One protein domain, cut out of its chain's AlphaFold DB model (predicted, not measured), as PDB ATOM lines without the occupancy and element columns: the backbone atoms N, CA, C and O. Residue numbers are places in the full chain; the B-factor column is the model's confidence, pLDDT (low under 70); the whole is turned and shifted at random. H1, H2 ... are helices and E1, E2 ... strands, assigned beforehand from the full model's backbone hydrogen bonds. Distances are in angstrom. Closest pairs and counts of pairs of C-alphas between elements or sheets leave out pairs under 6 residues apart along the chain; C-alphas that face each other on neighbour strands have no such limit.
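AT A GLANCE: This is residues 54 to 160 of the 160 residues of an uncharacterized protein of viral metagenome (UniProt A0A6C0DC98). Three two-stranded hairpins and three helices form an elongated body: E5 and E6 make its middle, the long hairpin E1 and E2 forms one end, and the long helix H3 runs toward the other end. The small hairpin E3 and E4 packs beside E6 and H1, while the short helix H2 sits between the hairpin E5 and E6 and the strand E2. The printed part has 107 residues, with six named strands and three named helices in the order E1, E2, E3, E4, H1, E5, E6, H2, H3; the three sheets, E1 - E2, E3 - E4 and E5 - E6, are antiparallel, and the class is mixed, helices and strands. The whole is compact, with a radius of gyration of the C-alphas of 14.6 A, and spans 51 by 30 by 20 A.

IN THESE COORDINATES: E1 is residues 55 to 62, 21.5 A long, and begins at C-alpha 55 (23.666, -13.747, 4.063). E2 is residues 65 to 72, 22.9 A. E3 is residues 81 to 83, 6.3 A, and E4 is residues 90 to 95, 9.7 A. H1 is residues 99 to 103, 8.2 A. E5 is residues 105 to 109, 12.9 A, beginning at C-alpha 105 (13.049, -28.701, 1.599), and E6 is residues 120 to 124, 13.2 A. H2 is residues 127 to 134, 10.6 A. H3 is residues 140 to 158, 27.2 A, and ends at C-alpha 158 (18.335, -47.190, 7.583).

HOW THE PARTS SIT: E1 and E2 are a hairpin, antiparallel at 154 degrees, with N 58 and O 69 within hydrogen-bond range at 3.0 A. The closest C-alphas of E2 and E6 are those of Tyr 72 and Leu 122, 7.0 A. Residues 74 to 75 pair antiparallel with residues 120 to 121 of E6. In the hairpin E3 and E4, at 130 degrees, N 82 and O 94 are 2.9 A apart. The closest C-alphas of E3 and E6 are those of Arg 83 and Phe 123, 6.6 A. In the hairpin E5 and E6, at 153 degrees, N 107 and O 122 are 2.9 A apart. The closest C-alphas of E2 and H2 are those of Ile 69 and Leu 133, 6.8 A. H3 touches H1 with residues 149 to 154 alone, closest at the C-alphas of Phe 103 and Cys 150, 5.3 A. H2 and H3 are close but not clearly touching, with the C-alphas of Pro 127 and Lys 143 6.5 A apart, at a steep tilt of 53 degrees, opposite ways. E1 and H3, for instance, are apart. In H2 and H3 every O i to N i+4 pair is within hydrogen-bond range; in H1 it is 0 of 1, with 2 of 2 O i to N i+3 pairs within range.

THE WHOLE: The C-alphas farthest apart are those of His 64 and Tyr 160, 52.5 A. The printed part has no cut, and no link is long. Residues 115 to 119 and residue 160 are under 70 in pLDDT, where the mean of the printed part is 88.6.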
ATOM      1  N   GLY A  54      26.863 -15.457   1.889       83.75
ATOM      2  CA  GLY A  54      25.594 -16.177   1.803       83.75
ATOM      3  C   GLY A  54      24.468 -15.530   2.604       83.75
ATOM      4  O   GLY A  54      23.358 -16.038   2.577       83.75
ATOM      5  N   TYR A  55      24.722 -14.450   3.345       88.94
ATOM      6  CA  TYR A  55      23.666 -13.747   4.063       88.94
ATOM      7  C   TYR A  55      22.931 -12.788   3.130       88.94
ATOM      8  O   TYR A  55      23.526 -11.952   2.443       88.94
ATOM      9  N   HIS A  56      21.608 -12.890   3.136       87.88
ATOM     10  CA  HIS A  56      20.733 -12.033   2.364       87.88
ATOM     11  C   HIS A  56      19.657 -11.440   3.252       87.88
ATOM     12  O   HIS A  56      19.097 -12.089   4.133       87.88
ATOM     13  N   ASN A  57      19.358 -10.181   2.971       88.81
ATOM     14  CA  ASN A  57      18.265  -9.466   3.581       88.81
ATOM     15  C   ASN A  57      17.488  -8.769   2.459       88.81
ATOM     16  O   ASN A  57      18.055  -7.960   1.715       88.81
ATOM     17  N   ILE A  58      16.214  -9.135   2.308       88.12
ATOM     18  CA  ILE A  58      15.318  -8.577   1.293       88.12
ATOM     19  C   ILE A  58      14.053  -8.026   1.944       88.12
ATOM     20  O   ILE A  58      13.636  -8.451   3.019       88.12
ATOM     21  N   LYS A  59      13.407  -7.083   1.258       88.25
ATOM     22  CA  LYS A  59      12.141  -6.495   1.704       88.25
ATOM     23  C   LYS A  59      11.010  -6.984   0.817       88.25
ATOM     24  O   LYS A  59      10.914  -6.567  -0.335       88.25
ATOM     25  N   ILE A  60      10.146  -7.831   1.366       86.69
ATOM     26  CA  ILE A  60       8.965  -8.346   0.671       86.69
ATOM     27  C   ILE A  60       7.737  -7.469   0.967       86.69
ATOM     28  O   ILE A  60       7.557  -7.017   2.103       86.69
ATOM     29  N   PRO A  61       6.886  -7.173  -0.032       85.25
ATOM     30  CA  PRO A  61       5.610  -6.514   0.209       85.25
ATOM     31  C   PRO A  61       4.632  -7.502   0.859       85.25
ATOM     32  O   PRO A  61       4.397  -8.587   0.337       85.25
ATOM     33  N   TYR A  62       4.041  -7.118   1.988       83.94
ATOM     34  CA  TYR A  62       2.994  -7.876   2.667       83.94
ATOM     35  C   TYR A  62       1.828  -6.936   2.991       83.94
ATOM     36  O   TYR A  62       1.881  -6.125   3.924       83.94
ATOM     37  N   GLY A  63       0.788  -6.992   2.157       84.75
ATOM     38  CA  GLY A  63      -0.298  -6.013   2.171       84.75
ATOM     39  C   GLY A  63       0.227  -4.598   1.899       84.75
ATOM     40  O   GLY A  63       0.885  -4.353   0.891       84.75
ATOM     41  N   HIS A  64      -0.032  -3.665   2.818       85.56
ATOM     42  CA  HIS A  64       0.404  -2.265   2.704       85.56
ATOM     43  C   HIS A  64       1.789  -1.981   3.312       85.56
ATOM     44  O   HIS A  64       2.255  -0.842   3.273       85.56
ATOM     45  N   LYS A  65       2.449  -2.982   3.908       88.31
ATOM     46  CA  LYS A  65       3.741  -2.819   4.589       88.31
ATOM     47  C   LYS A  65       4.825  -3.633   3.888       88.31
ATOM     48  O   LYS A  65       4.550  -4.656   3.272       88.31
ATOM     49  N   LYS A  66       6.074  -3.179   3.992       88.19
ATOM     50  CA  LYS A  66       7.246  -3.952   3.566       88.19
ATOM     51  C   LYS A  66       7.843  -4.627   4.791       88.19
ATOM     52  O   LYS A  66       8.145  -3.939   5.764       88.19
ATOM     53  N   ILE A  67       7.983  -5.945   4.740       88.75
ATOM     54  CA  ILE A  67       8.600  -6.741   5.798       88.75
ATOM     55  C   ILE A  67      10.011  -7.087   5.348       88.75
ATOM     56  O   ILE A  67      10.231  -7.470   4.201       88.75
ATOM     57  N   GLU A  68      10.959  -6.910   6.253       89.75
ATOM     58  CA  GLU A  68      12.350  -7.286   6.063       89.75
ATOM     59  C   GLU A  68      12.524  -8.748   6.475       89.75
ATOM     60  O   GLU A  68      12.097  -9.136   7.564       89.75
ATOM     61  N   ILE A  69      13.091  -9.559   5.586       90.75
ATOM     62  CA  ILE A  69      13.367 -10.969   5.844       90.75
ATOM     63  C   ILE A  69      14.854 -11.226   5.658       90.75
ATOM     64  O   ILE A  69      15.464 -10.775   4.687       90.75
ATOM     65  N   GLU A  70      15.421 -11.957   6.607       91.50
ATOM     66  CA  GLU A  70      16.822 -12.349   6.634       91.50
ATOM     67  C   GLU A  70      16.919 -13.852   6.410       91.50
ATOM     68  O   GLU A  70      16.199 -14.615   7.054       91.50
ATOM     69  N   PHE A  71      17.808 -14.283   5.524       91.38
ATOM     70  CA  PHE A  71      18.040 -15.699   5.273       91.38
ATOM     71  C   PHE A  71      19.449 -15.958   4.759       91.38
ATOM     72  O   PHE A  71      20.155 -15.047   4.321       91.38
ATOM     73  N   TYR A  72      19.844 -17.227   4.794       92.12
ATOM     74  CA  TYR A  72      21.136 -17.671   4.301       92.12
ATOM     75  C   TYR A  72      20.996 -18.563   3.071       92.12
ATOM     76  O   TYR A  72      20.237 -19.527   3.061       92.12
ATOM     77  N   SER A  73      21.761 -18.258   2.031       91.44
ATOM     78  CA  SER A  73      21.865 -19.077   0.834       91.44
ATOM     79  C   SER A  73      23.006 -20.080   0.922       91.44
ATOM     80  O   SER A  73      24.029 -19.883   1.589       91.44
ATOM     81  N   THR A  74      22.817 -21.176   0.197       90.75
ATOM     82  CA  THR A  74      23.870 -22.125  -0.132       90.75
ATOM     83  C   THR A  74      24.144 -22.041  -1.637       90.75
ATOM     84  O   THR A  74      23.194 -22.029  -2.428       90.75
ATOM     85  N   PRO A  75      25.419 -21.987  -2.064       88.69
ATOM     86  CA  PRO A  75      25.761 -22.023  -3.481       88.69
ATOM     87  C   PRO A  75      25.367 -23.368  -4.097       88.69
ATOM     88  O   PRO A  75      25.470 -24.412  -3.457       88.69
ATOM     89  N   THR A  76      24.998 -23.355  -5.376       88.19
ATOM     90  CA  THR A  76      24.633 -24.577  -6.121       88.19
ATOM     91  C   THR A  76      25.850 -25.461  -6.461       88.19
ATOM     92  O   THR A  76      25.704 -26.543  -7.023       88.19
ATOM     93  N   THR A  77      27.073 -25.031  -6.129       88.56
ATOM     94  CA  THR A  77      28.302 -25.790  -6.398       88.56
ATOM     95  C   THR A  77      28.325 -27.116  -5.620       88.56
ATOM     96  O   THR A  77      28.293 -27.085  -4.386       88.56
ATOM     97  N   PRO A  78      28.461 -28.271  -6.299       90.69
ATOM     98  CA  PRO A  78      28.573 -29.566  -5.636       90.69
ATOM     99  C   PRO A  78      29.745 -29.639  -4.647       90.69
ATOM    100  O   PRO A  78      30.786 -29.007  -4.840       90.69
ATOM    101  N   GLY A  79      29.584 -30.418  -3.576       88.81
ATOM    102  CA  GLY A  79      30.600 -30.618  -2.535       88.81
ATOM    103  C   GLY A  79      30.688 -29.497  -1.495       88.81
ATOM    104  O   GLY A  79      31.496 -29.580  -0.570       88.81
ATOM    105  N   LYS A  80      29.870 -28.442  -1.601       90.56
ATOM    106  CA  LYS A  80      29.744 -27.427  -0.545       90.56
ATOM    107  C   LYS A  80      28.829 -27.928   0.578       90.56
ATOM    108  O   LYS A  80      27.869 -28.632   0.283       90.56
ATOM    109  N   PRO A  81      29.095 -27.583   1.850       92.12
ATOM    110  CA  PRO A  81      28.211 -27.962   2.945       92.12
ATOM    111  C   PRO A  81      26.868 -27.247   2.807       92.12
ATOM    112  O   PRO A  81      26.833 -26.037   2.559       92.12
ATOM    113  N   ILE A  82      25.783 -27.993   2.998       93.62
ATOM    114  CA  ILE A  82      24.430 -27.441   3.043       93.62
ATOM    115  C   ILE A  82      24.327 -26.494   4.238       93.62
ATOM    116  O   ILE A  82      24.811 -26.798   5.332       93.62
ATOM    117  N   ARG A  83      23.705 -25.335   4.033       93.12
ATOM    118  CA  ARG A  83      23.446 -24.357   5.085       93.12
ATOM    119  C   ARG A  83      21.946 -24.204   5.294       93.12
ATOM    120  O   ARG A  83      21.212 -24.028   4.324       93.12
ATOM    121  N   ASP A  84      21.524 -24.226   6.553       93.88
ATOM    122  CA  ASP A  84      20.147 -23.901   6.923       93.88
ATOM    123  C   ASP A  84      19.846 -22.431   6.595       93.88
ATOM    124  O   ASP A  84      20.587 -21.523   6.992       93.88
ATOM    125  N   ALA A  85      18.755 -22.207   5.869       92.75
ATOM    126  CA  ALA A  85      18.319 -20.892   5.437       92.75
ATOM    127  C   ALA A  85      17.859 -19.984   6.588       92.75
ATOM    128  O   ALA A  85      17.929 -18.763   6.435       92.75
ATOM    129  N   ILE A  86      17.436 -20.540   7.729       92.44
ATOM    130  CA  ILE A  86      16.981 -19.763   8.890       92.44
ATOM    131  C   ILE A  86      18.150 -19.425   9.817       92.44
ATOM    132  O   ILE A  86      18.427 -18.252  10.075       92.44
ATOM    133  N   THR A  87      18.856 -20.438  10.326       90.12
ATOM    134  CA  THR A  87      19.914 -20.219  11.330       90.12
ATOM    135  C   THR A  87      21.270 -19.876  10.720       90.12
ATOM    136  O   THR A  87      22.120 -19.294  11.393       90.12
ATOM    137  N   GLY A  88      21.502 -20.235   9.455       88.50
ATOM    138  CA  GLY A  88      22.805 -20.102   8.809       88.50
ATOM    139  C   GLY A  88      23.818 -21.176   9.219       88.50
ATOM    140  O   GLY A  88      24.990 -21.073   8.837       88.50
ATOM    141  N   SER A  89      23.387 -22.198   9.968       91.12
ATOM    142  CA  SER A  89      24.223 -23.315  10.420       91.12
ATOM    143  C   SER A  89      24.655 -24.189   9.244       91.12
ATOM    144  O   SER A  89      23.834 -24.583   8.418       91.12
ATOM    145  N   LYS A  90      25.953 -24.502   9.163       91.12
ATOM    146  CA  LYS A  90      26.519 -25.357   8.109       91.12
ATOM    147  C   LYS A  90      26.510 -26.814   8.551       91.12
ATOM    148  O   LYS A  90      27.175 -27.173   9.522       91.12
ATOM    149  N   MET A  91      25.826 -27.657   7.793       90.94
ATOM    150  CA  MET A  91      25.812 -29.100   7.981       90.94
ATOM    151  C   MET A  91      27.062 -29.688   7.326       90.94
ATOM    152  O   MET A  91      27.131 -29.847   6.114       90.94
ATOM    153  N   THR A  92      28.085 -30.007   8.120       86.56
ATOM    154  CA  THR A  92      29.360 -30.539   7.598       86.56
ATOM    155  C   THR A  92      29.230 -31.929   6.981       86.56
ATOM    156  O   THR A  92      30.038 -32.296   6.134       86.56
ATOM    157  N   LYS A  93      28.216 -32.698   7.393       89.12
ATOM    158  CA  LYS A  93      27.968 -34.062   6.912       89.12
ATOM    159  C   LYS A  93      27.155 -34.115   5.619       89.12
ATOM    160  O   LYS A  93      27.227 -35.119   4.926       89.12
ATOM    161  N   HIS A  94      26.374 -33.078   5.322       92.50
ATOM    162  CA  HIS A  94      25.458 -33.066   4.182       92.50
ATOM    163  C   HIS A  94      25.962 -32.064   3.147       92.50
ATOM    164  O   HIS A  94      26.154 -30.884   3.449       92.50
ATOM    165  N   LEU A  95      26.213 -32.545   1.932       93.69
ATOM    166  CA  LEU A  95      26.850 -31.771   0.874       93.69
ATOM    167  C   LEU A  95      25.876 -31.518  -0.274       93.69
ATOM    168  O   LEU A  95      25.056 -32.364  -0.618       93.69
ATOM    169  N   VAL A  96      26.022 -30.365  -0.915       91.75
ATOM    170  CA  VAL A  96      25.328 -30.056  -2.163       91.75
ATOM    171  C   VAL A  96      25.742 -31.078  -3.226       91.75
ATOM    172  O   VAL A  96      26.927 -31.376  -3.392       91.75
ATOM    173  N   GLY A  97      24.765 -31.627  -3.937       88.75
ATOM    174  CA  GLY A  97      24.919 -32.697  -4.917       88.75
ATOM    175  C   GLY A  97      24.943 -34.114  -4.334       88.75
ATOM    176  O   GLY A  97      25.033 -35.062  -5.112       88.75
ATOM    177  N   SER A  98      24.864 -34.295  -3.007       91.44
ATOM    178  CA  SER A  98      24.708 -35.626  -2.404       91.44
ATOM    179  C   SER A  98      23.232 -36.027  -2.291       91.44
ATOM    180  O   SER A  98      22.321 -35.207  -2.424       91.44
ATOM    181  N   LYS A  99      22.983 -37.310  -1.993       90.12
ATOM    182  CA  LYS A  99      21.634 -37.813  -1.674       90.12
ATOM    183  C   LYS A  99      21.057 -37.181  -0.399       90.12
ATOM    184  O   LYS A  99      19.854 -37.253  -0.183       90.12
ATOM    185  N   ASP A 100      21.888 -36.543   0.427       90.00
ATOM    186  CA  ASP A 100      21.439 -35.908   1.667       90.00
ATOM    187  C   ASP A 100      20.603 -34.647   1.416       90.00
ATOM    188  O   ASP A 100      19.877 -34.213   2.308       90.00
ATOM    189  N   GLU A 101      20.646 -34.072   0.207       91.81
ATOM    190  CA  GLU A 101      19.739 -32.981  -0.167       91.81
ATOM    191  C   GLU A 101      18.263 -33.382  -0.056       91.81
ATOM    192  O   GLU A 101      17.415 -32.524   0.174       91.81
ATOM    193  N   GLU A 102      17.946 -34.673  -0.201       92.12
ATOM    194  CA  GLU A 102      16.573 -35.179  -0.135       92.12
ATOM    195  C   GLU A 102      15.948 -35.027   1.256       92.12
ATOM    196  O   GLU A 102      14.726 -35.022   1.356       92.12
ATOM    197  N   PHE A 103      16.756 -34.849   2.309       92.00
ATOM    198  CA  PHE A 103      16.269 -34.623   3.675       92.00
ATOM    199  C   PHE A 103      15.736 -33.212   3.917       92.00
ATOM    200  O   PHE A 103      15.096 -32.976   4.942       92.00
ATOM    201  N   TYR A 104      16.015 -32.281   3.008       94.38
ATOM    202  CA  TYR A 104      15.717 -30.868   3.175       94.38
ATOM    203  C   TYR A 104      14.700 -30.401   2.143       94.38
ATOM    204  O   TYR A 104      14.641 -30.874   1.006       94.38
ATOM    205  N   PHE A 105      13.892 -29.425   2.529       95.38
ATOM    206  CA  PHE A 105      13.049 -28.701   1.599       95.38
ATOM    207  C   PHE A 105      13.910 -27.683   0.839       95.38
ATOM    208  O   PHE A 105      14.291 -26.636   1.365       95.38
ATOM    209  N   LYS A 106      14.267 -28.041  -0.397       94.25
ATOM    210  CA  LYS A 106      15.138 -27.269  -1.291       94.25
ATOM    211  C   LYS A 106      14.326 -26.265  -2.111       94.25
ATOM    212  O   LYS A 106      13.428 -26.661  -2.849       94.25
ATOM    213  N   VAL A 107      14.690 -24.985  -2.054       92.94
ATOM    214  CA  VAL A 107      14.037 -23.912  -2.822       92.94
ATOM    215  C   VAL A 107      15.067 -23.106  -3.601       92.94
ATOM    216  O   VAL A 107      16.009 -22.568  -3.028       92.94
ATOM    217  N   GLY A 108      14.879 -22.986  -4.914       91.00
ATOM    218  CA  GLY A 108      15.668 -22.078  -5.749       91.00
ATOM    219  C   GLY A 108      15.066 -20.675  -5.749       91.00
ATOM    220  O   GLY A 108      13.888 -20.513  -6.063       91.00
ATOM    221  N   MET A 109      15.863 -19.656  -5.426       85.69
ATOM    222  CA  MET A 109      15.425 -18.264  -5.532       85.69
ATOM    223  C   MET A 109      15.826 -17.665  -6.880       85.69
ATOM    224  O   MET A 109      17.003 -17.442  -7.141       85.69
ATOM    225  N   ALA A 110      14.830 -17.345  -7.708       82.00
ATOM    226  CA  ALA A 110      15.007 -16.720  -9.023       82.00
ATOM    227  C   ALA A 110      14.361 -15.321  -9.096       82.00
ATOM    228  O   ALA A 110      13.781 -14.940 -10.106       82.00
ATOM    229  N   THR A 111      14.403 -14.554  -8.001       75.62
ATOM    230  CA  THR A 111      13.728 -13.244  -7.910       75.62
ATOM    231  C   THR A 111      14.557 -12.075  -8.448       75.62
ATOM    232  O   THR A 111      14.043 -10.963  -8.518       75.62
ATOM    233  N   GLY A 112      15.839 -12.281  -8.776       73.56
ATOM    234  CA  GLY A 112      16.756 -11.213  -9.209       73.56
ATOM    235  C   GLY A 112      17.071 -10.165  -8.130       73.56
ATOM    236  O   GLY A 112      17.716  -9.162  -8.407       73.56
ATOM    237  N   GLN A 113      16.609 -10.374  -6.893       71.50
ATOM    238  CA  GLN A 113      16.797  -9.446  -5.771       71.50
ATOM    239  C   GLN A 113      18.068  -9.734  -4.960       71.50
ATOM    240  O   GLN A 113      18.422  -8.963  -4.066       71.50
ATOM    241  N   LEU A 114      18.740 -10.853  -5.235       72.12
ATOM    242  CA  LEU A 114      19.961 -11.239  -4.541       72.12
ATOM    243  C   LEU A 114      21.151 -10.546  -5.207       72.12
ATOM    244  O   LEU A 114      21.280 -10.534  -6.423       72.12
ATOM    245  N   LYS A 115      22.033  -9.969  -4.385       64.62
ATOM    246  CA  LYS A 115      23.183  -9.159  -4.829       64.62
ATOM    247  C   LYS A 115      24.258  -9.946  -5.592       64.62
ATOM    248  O   LYS A 115      25.178  -9.336  -6.123       64.62
ATOM    249  N   ASN A 116      24.156 -11.272  -5.611       66.75
ATOM    250  CA  ASN A 116      25.137 -12.166  -6.203       66.75
ATOM    251  C   ASN A 116      24.457 -12.923  -7.348       66.75
ATOM    252  O   ASN A 116      23.489 -13.635  -7.095       66.75
ATOM    253  N   ASP A 117      25.005 -12.806  -8.558       59.94
ATOM    254  CA  ASP A 117      24.510 -13.400  -9.820       59.94
ATOM    255  C   ASP A 117      24.589 -14.944  -9.871       59.94
ATOM    256  O   ASP A 117      24.312 -15.578 -10.887       59.94
ATOM    257  N   GLU A 118      24.999 -15.574  -8.772       65.50
ATOM    258  CA  GLU A 118      25.034 -17.025  -8.640       65.50
ATOM    259  C   GLU A 118      23.638 -17.559  -8.297       65.50
ATOM    260  O   GLU A 118      22.892 -16.960  -7.527       65.50
ATOM    261  N   GLY A 119      23.268 -18.714  -8.854       66.06
ATOM    262  CA  GLY A 119      22.039 -19.398  -8.461       66.06
ATOM    263  C   GLY A 119      22.100 -19.794  -6.986       66.06
ATOM    264  O   GLY A 119      22.895 -20.665  -6.610       66.06
ATOM    265  N   HIS A 120      21.265 -19.162  -6.162       81.81
ATOM    266  CA  HIS A 120      21.187 -19.419  -4.724       81.81
ATOM    267  C   HIS A 120      20.062 -20.385  -4.411       81.81
ATOM    268  O   HIS A 120      18.906 -20.183  -4.800       81.81
ATOM    269  N   VAL A 121      20.411 -21.417  -3.655       91.50
ATOM    270  CA  VAL A 121      19.460 -22.396  -3.155       91.50
ATOM    271  C   VAL A 121      19.333 -22.227  -1.652       91.50
ATOM    272  O   VAL A 121      20.319 -22.040  -0.937       91.50
ATOM    273  N   LEU A 122      18.099 -22.293  -1.179       93.06
ATOM    274  CA  LEU A 122      17.748 -22.311   0.227       93.06
ATOM    275  C   LEU A 122      17.399 -23.736   0.629       93.06
ATOM    276  O   LEU A 122      16.690 -24.435  -0.098       93.06
ATOM    277  N   PHE A 123      17.886 -24.145   1.791       94.88
ATOM    278  CA  PHE A 123      17.562 -25.427   2.390       94.88
ATOM    279  C   PHE A 123      16.847 -25.172   3.712       94.88
ATOM    280  O   PHE A 123      17.366 -24.457   4.569       94.88
ATOM    281  N   PHE A 124      15.658 -25.747   3.848       94.94
ATOM    282  CA  PHE A 124      14.843 -25.703   5.059       94.94
ATOM    283  C   PHE A 124      14.638 -27.121   5.587       94.94
ATOM    284  O   PHE A 124      14.664 -28.081   4.818       94.94
ATOM    285  N   ASP A 125      14.378 -27.268   6.881       93.50
ATOM    286  CA  ASP A 125      14.054 -28.573   7.467       93.50
ATOM    287  C   ASP A 125      12.649 -29.039   7.067       93.50
ATOM    288  O   ASP A 125      12.382 -30.236   6.989       93.50
ATOM    289  N   ASN A 126      11.738 -28.091   6.832       93.94
ATOM    290  CA  ASN A 126      10.355 -28.357   6.452       93.94
ATOM    291  C   ASN A 126       9.774 -27.218   5.589       93.94
ATOM    292  O   ASN A 126      10.279 -26.090   5.618       93.94
ATOM    293  N   PRO A 127       8.720 -27.488   4.796       94.94
ATOM    294  CA  PRO A 127       8.069 -26.461   3.987       94.94
ATOM    295  C   PRO A 127       7.436 -25.344   4.832       94.94
ATOM    296  O   PRO A 127       7.358 -24.206   4.375       94.94
ATOM    297  N   GLU A 128       7.037 -25.614   6.076       94.44
ATOM    298  CA  GLU A 128       6.443 -24.620   6.978       94.44
ATOM    299  C   GLU A 128       7.440 -23.516   7.371       94.44
ATOM    300  O   GLU A 128       7.056 -22.355   7.523       94.44
ATOM    301  N   GLN A 129       8.729 -23.836   7.519       94.44
ATOM    302  CA  GLN A 129       9.789 -22.852   7.751       94.44
ATOM    303  C   GLN A 129       9.892 -21.888   6.566       94.44
ATOM    304  O   GLN A 129       9.981 -20.674   6.769       94.44
ATOM    305  N   PHE A 130       9.814 -22.410   5.341       94.31
ATOM    306  CA  PHE A 130       9.789 -21.589   4.135       94.31
ATOM    307  C   PHE A 130       8.549 -20.684   4.095       94.31
ATOM    308  O   PHE A 130       8.684 -19.481   3.877       94.31
ATOM    309  N   GLU A 131       7.358 -21.221   4.376       94.25
ATOM    310  CA  GLU A 131       6.111 -20.442   4.438       94.25
ATOM    311  C   GLU A 131       6.192 -19.297   5.455       94.25
ATOM    312  O   GLU A 131       5.819 -18.159   5.158       94.25
ATOM    313  N   ARG A 132       6.725 -19.571   6.650       92.81
ATOM    314  CA  ARG A 132       6.897 -18.570   7.714       92.81
ATOM    315  C   ARG A 132       7.875 -17.473   7.317       92.81
ATOM    316  O   ARG A 132       7.601 -16.298   7.575       92.81
ATOM    317  N   LEU A 133       8.997 -17.849   6.703       91.69
ATOM    318  CA  LEU A 133      10.019 -16.906   6.268       91.69
ATOM    319  C   LEU A 133       9.504 -16.027   5.122       91.69
ATOM    320  O   LEU A 133       9.571 -14.804   5.203       91.69
ATOM    321  N   MET A 134       8.955 -16.646   4.077       90.12
ATOM    322  CA  MET A 134       8.540 -15.959   2.849       90.12
ATOM    323  C   MET A 134       7.122 -15.384   2.913       90.12
ATOM    324  O   MET A 134       6.710 -14.681   1.992       90.12
ATOM    325  N   ARG A 135       6.376 -15.653   3.993       89.94
ATOM    326  CA  ARG A 135       4.978 -15.230   4.189       89.94
ATOM    327  C   ARG A 135       4.067 -15.660   3.040       89.94
ATOM    328  O   ARG A 135       3.170 -14.925   2.635       89.94
ATOM    329  N   CYS A 136       4.312 -16.859   2.530       90.31
ATOM    330  CA  CYS A 136       3.540 -17.470   1.461       90.31
ATOM    331  C   CYS A 136       2.941 -18.795   1.922       90.31
ATOM    332  O   CYS A 136       3.388 -19.374   2.908       90.31
ATOM    333  N   THR A 137       1.976 -19.295   1.160       93.56
ATOM    334  CA  THR A 137       1.404 -20.624   1.363       93.56
ATOM    335  C   THR A 137       1.891 -21.543   0.252       93.56
ATOM    336  O   THR A 137       1.689 -21.265  -0.930       93.56
ATOM    337  N   VAL A 138       2.539 -22.639   0.628       93.94
ATOM    338  CA  VAL A 138       2.909 -23.738  -0.259       93.94
ATOM    339  C   VAL A 138       1.694 -24.648  -0.413       93.94
ATOM    340  O   VAL A 138       1.032 -25.004   0.560       93.94
ATOM    341  N   SER A 139       1.383 -25.043  -1.647       95.94
ATOM    342  CA  SER A 139       0.267 -25.954  -1.917       95.94
ATOM    343  C   SER A 139       0.452 -27.292  -1.200       95.94
ATOM    344  O   SER A 139       1.564 -27.828  -1.176       95.94
ATOM    345  N   GLN A 140      -0.646 -27.876  -0.720       95.06
ATOM    346  CA  GLN A 140      -0.620 -29.156  -0.010       95.06
ATOM    347  C   GLN A 140       0.022 -30.289  -0.827       95.06
ATOM    348  O   GLN A 140       0.746 -31.109  -0.273       95.06
ATOM    349  N   GLU A 141      -0.172 -30.288  -2.148       96.25
ATOM    350  CA  GLU A 141       0.423 -31.268  -3.062       96.25
ATOM    351  C   GLU A 141       1.962 -31.267  -3.004       96.25
ATOM    352  O   GLU A 141       2.589 -32.322  -2.943       96.25
ATOM    353  N   ILE A 142       2.587 -30.084  -2.972       94.75
ATOM    354  CA  ILE A 142       4.050 -29.950  -2.867       94.75
ATOM    355  C   ILE A 142       4.538 -30.462  -1.509       94.75
ATOM    356  O   ILE A 142       5.556 -31.154  -1.451       94.75
ATOM    357  N   LYS A 143       3.811 -30.160  -0.424       94.88
ATOM    358  CA  LYS A 143       4.166 -30.637   0.923       94.88
ATOM    359  C   LYS A 143       4.122 -32.161   0.997       94.88
ATOM    360  O   LYS A 143       5.050 -32.766   1.527       94.88
ATOM    361  N   GLN A 144       3.082 -32.771   0.427       95.44
ATOM    362  CA  GLN A 144       2.936 -34.227   0.354       95.44
ATOM    363  C   GLN A 144       4.072 -34.856  -0.456       95.44
ATOM    364  O   GLN A 144       4.815 -35.665   0.086       95.44
ATOM    365  N   LYS A 145       4.309 -34.380  -1.686       95.19
ATOM    366  CA  LYS A 145       5.413 -34.856  -2.539       95.19
ATOM    367  C   LYS A 145       6.774 -34.792  -1.847       95.19
ATOM    368  O   LYS A 145       7.575 -35.716  -1.965       95.19
ATOM    369  N   TRP A 146       7.053 -33.697  -1.141       95.12
ATOM    370  CA  TRP A 146       8.286 -33.575  -0.369       95.12
ATOM    371  C   TRP A 146       8.326 -34.560   0.801       95.12
ATOM    372  O   TRP A 146       9.351 -35.203   1.009       95.12
ATOM    373  N   THR A 147       7.224 -34.703   1.538       94.12
ATOM    374  CA  THR A 147       7.128 -35.604   2.695       94.12
ATOM    375  C   THR A 147       7.390 -37.047   2.284       94.12
ATOM    376  O   THR A 147       8.225 -37.707   2.899       94.12
ATOM    377  N   ASP A 148       6.758 -37.498   1.201       94.25
ATOM    378  CA  ASP A 148       6.931 -38.845   0.657       94.25
ATOM    379  C   ASP A 148       8.396 -39.092   0.272       94.25
ATOM    380  O   ASP A 148       9.001 -40.080   0.693       94.25
ATOM    381  N   LYS A 149       9.010 -38.133  -0.433       93.12
ATOM    382  CA  LYS A 149      10.430 -38.194  -0.806       93.12
ATOM    383  C   LYS A 149      11.352 -38.232   0.419       93.12
ATOM    384  O   LYS A 149      12.310 -39.001   0.450       93.12
ATOM    385  N   CYS A 150      11.068 -37.420   1.434       92.25
ATOM    386  CA  CYS A 150      11.825 -37.375   2.684       92.25
ATOM    387  C   CYS A 150      11.755 -38.703   3.445       92.25
ATOM    388  O   CYS A 150      12.758 -39.151   4.004       92.25
ATOM    389  N   ILE A 151      10.575 -39.329   3.489       92.38
ATOM    390  CA  ILE A 151      10.380 -40.638   4.119       92.38
ATOM    391  C   ILE A 151      11.183 -41.699   3.365       92.38
ATOM    392  O   ILE A 151      11.947 -42.430   3.995       92.38
ATOM    393  N   GLU A 152      11.088 -41.739   2.035       93.00
ATOM    394  CA  GLU A 152      11.838 -42.689   1.207       93.00
ATOM    395  C   GLU A 152      13.358 -42.539   1.396       93.00
ATOM    396  O   GLU A 152      14.070 -43.522   1.615       93.00
ATOM    397  N   ALA A 153      13.860 -41.301   1.389       90.69
ATOM    398  CA  ALA A 153      15.273 -41.013   1.613       90.69
ATOM    399  C   ALA A 153      15.750 -41.475   3.000       90.69
ATOM    400  O   ALA A 153      16.869 -41.974   3.140       90.69
ATOM    401  N   ARG A 154      14.903 -41.335   4.032       89.38
ATOM    402  CA  ARG A 154      15.208 -41.817   5.388       89.38
ATOM    403  C   ARG A 154      15.227 -43.336   5.444       89.38
ATOM    404  O   ARG A 154      16.191 -43.878   5.968       89.38
ATOM    405  N   LEU A 155      14.232 -44.011   4.870       91.69
ATOM    406  CA  LEU A 155      14.183 -45.477   4.824       91.69
ATOM    407  C   LEU A 155      15.435 -46.054   4.158       91.69
ATOM    408  O   LEU A 155      16.118 -46.883   4.751       91.69
ATOM    409  N   ARG A 156      15.827 -45.502   3.006       88.88
ATOM    410  CA  ARG A 156      17.044 -45.901   2.284       88.88
ATOM    411  C   ARG A 156      18.321 -45.768   3.123       88.88
ATOM    412  O   ARG A 156      19.284 -46.488   2.891       88.88
ATOM    413  N   LYS A 157      18.353 -44.824   4.068       85.25
ATOM    414  CA  LYS A 157      19.498 -44.605   4.962       85.25
ATOM    415  C   LYS A 157      19.543 -45.598   6.128       85.25
ATOM    416  O   LYS A 157      20.622 -45.798   6.662       85.25
ATOM    417  N   TYR A 158      18.409 -46.177   6.522       81.62
ATOM    418  CA  TYR A 158      18.335 -47.190   7.583       81.62
ATOM    419  C   TYR A 158      18.535 -48.624   7.073       81.62
ATOM    420  O   TYR A 158      18.841 -49.504   7.869       81.62
ATOM    421  N   GLU A 159      18.360 -48.871   5.774       76.38
ATOM    422  CA  GLU A 159      18.588 -50.189   5.157       76.38
ATOM    423  C   GLU A 159      20.077 -50.552   4.968       76.38
ATOM    424  O   GLU A 159      20.380 -51.667   4.543       76.38
ATOM    425  N   TYR A 160      20.999 -49.643   5.296       51.91
ATOM    426  CA  TYR A 160      22.455 -49.821   5.228       51.91
ATOM    427  C   TYR A 160      23.101 -49.520   6.580       51.91
ATOM    428  O   TYR A 160      24.099 -50.202   6.905       51.91
TER     429      TYR A 160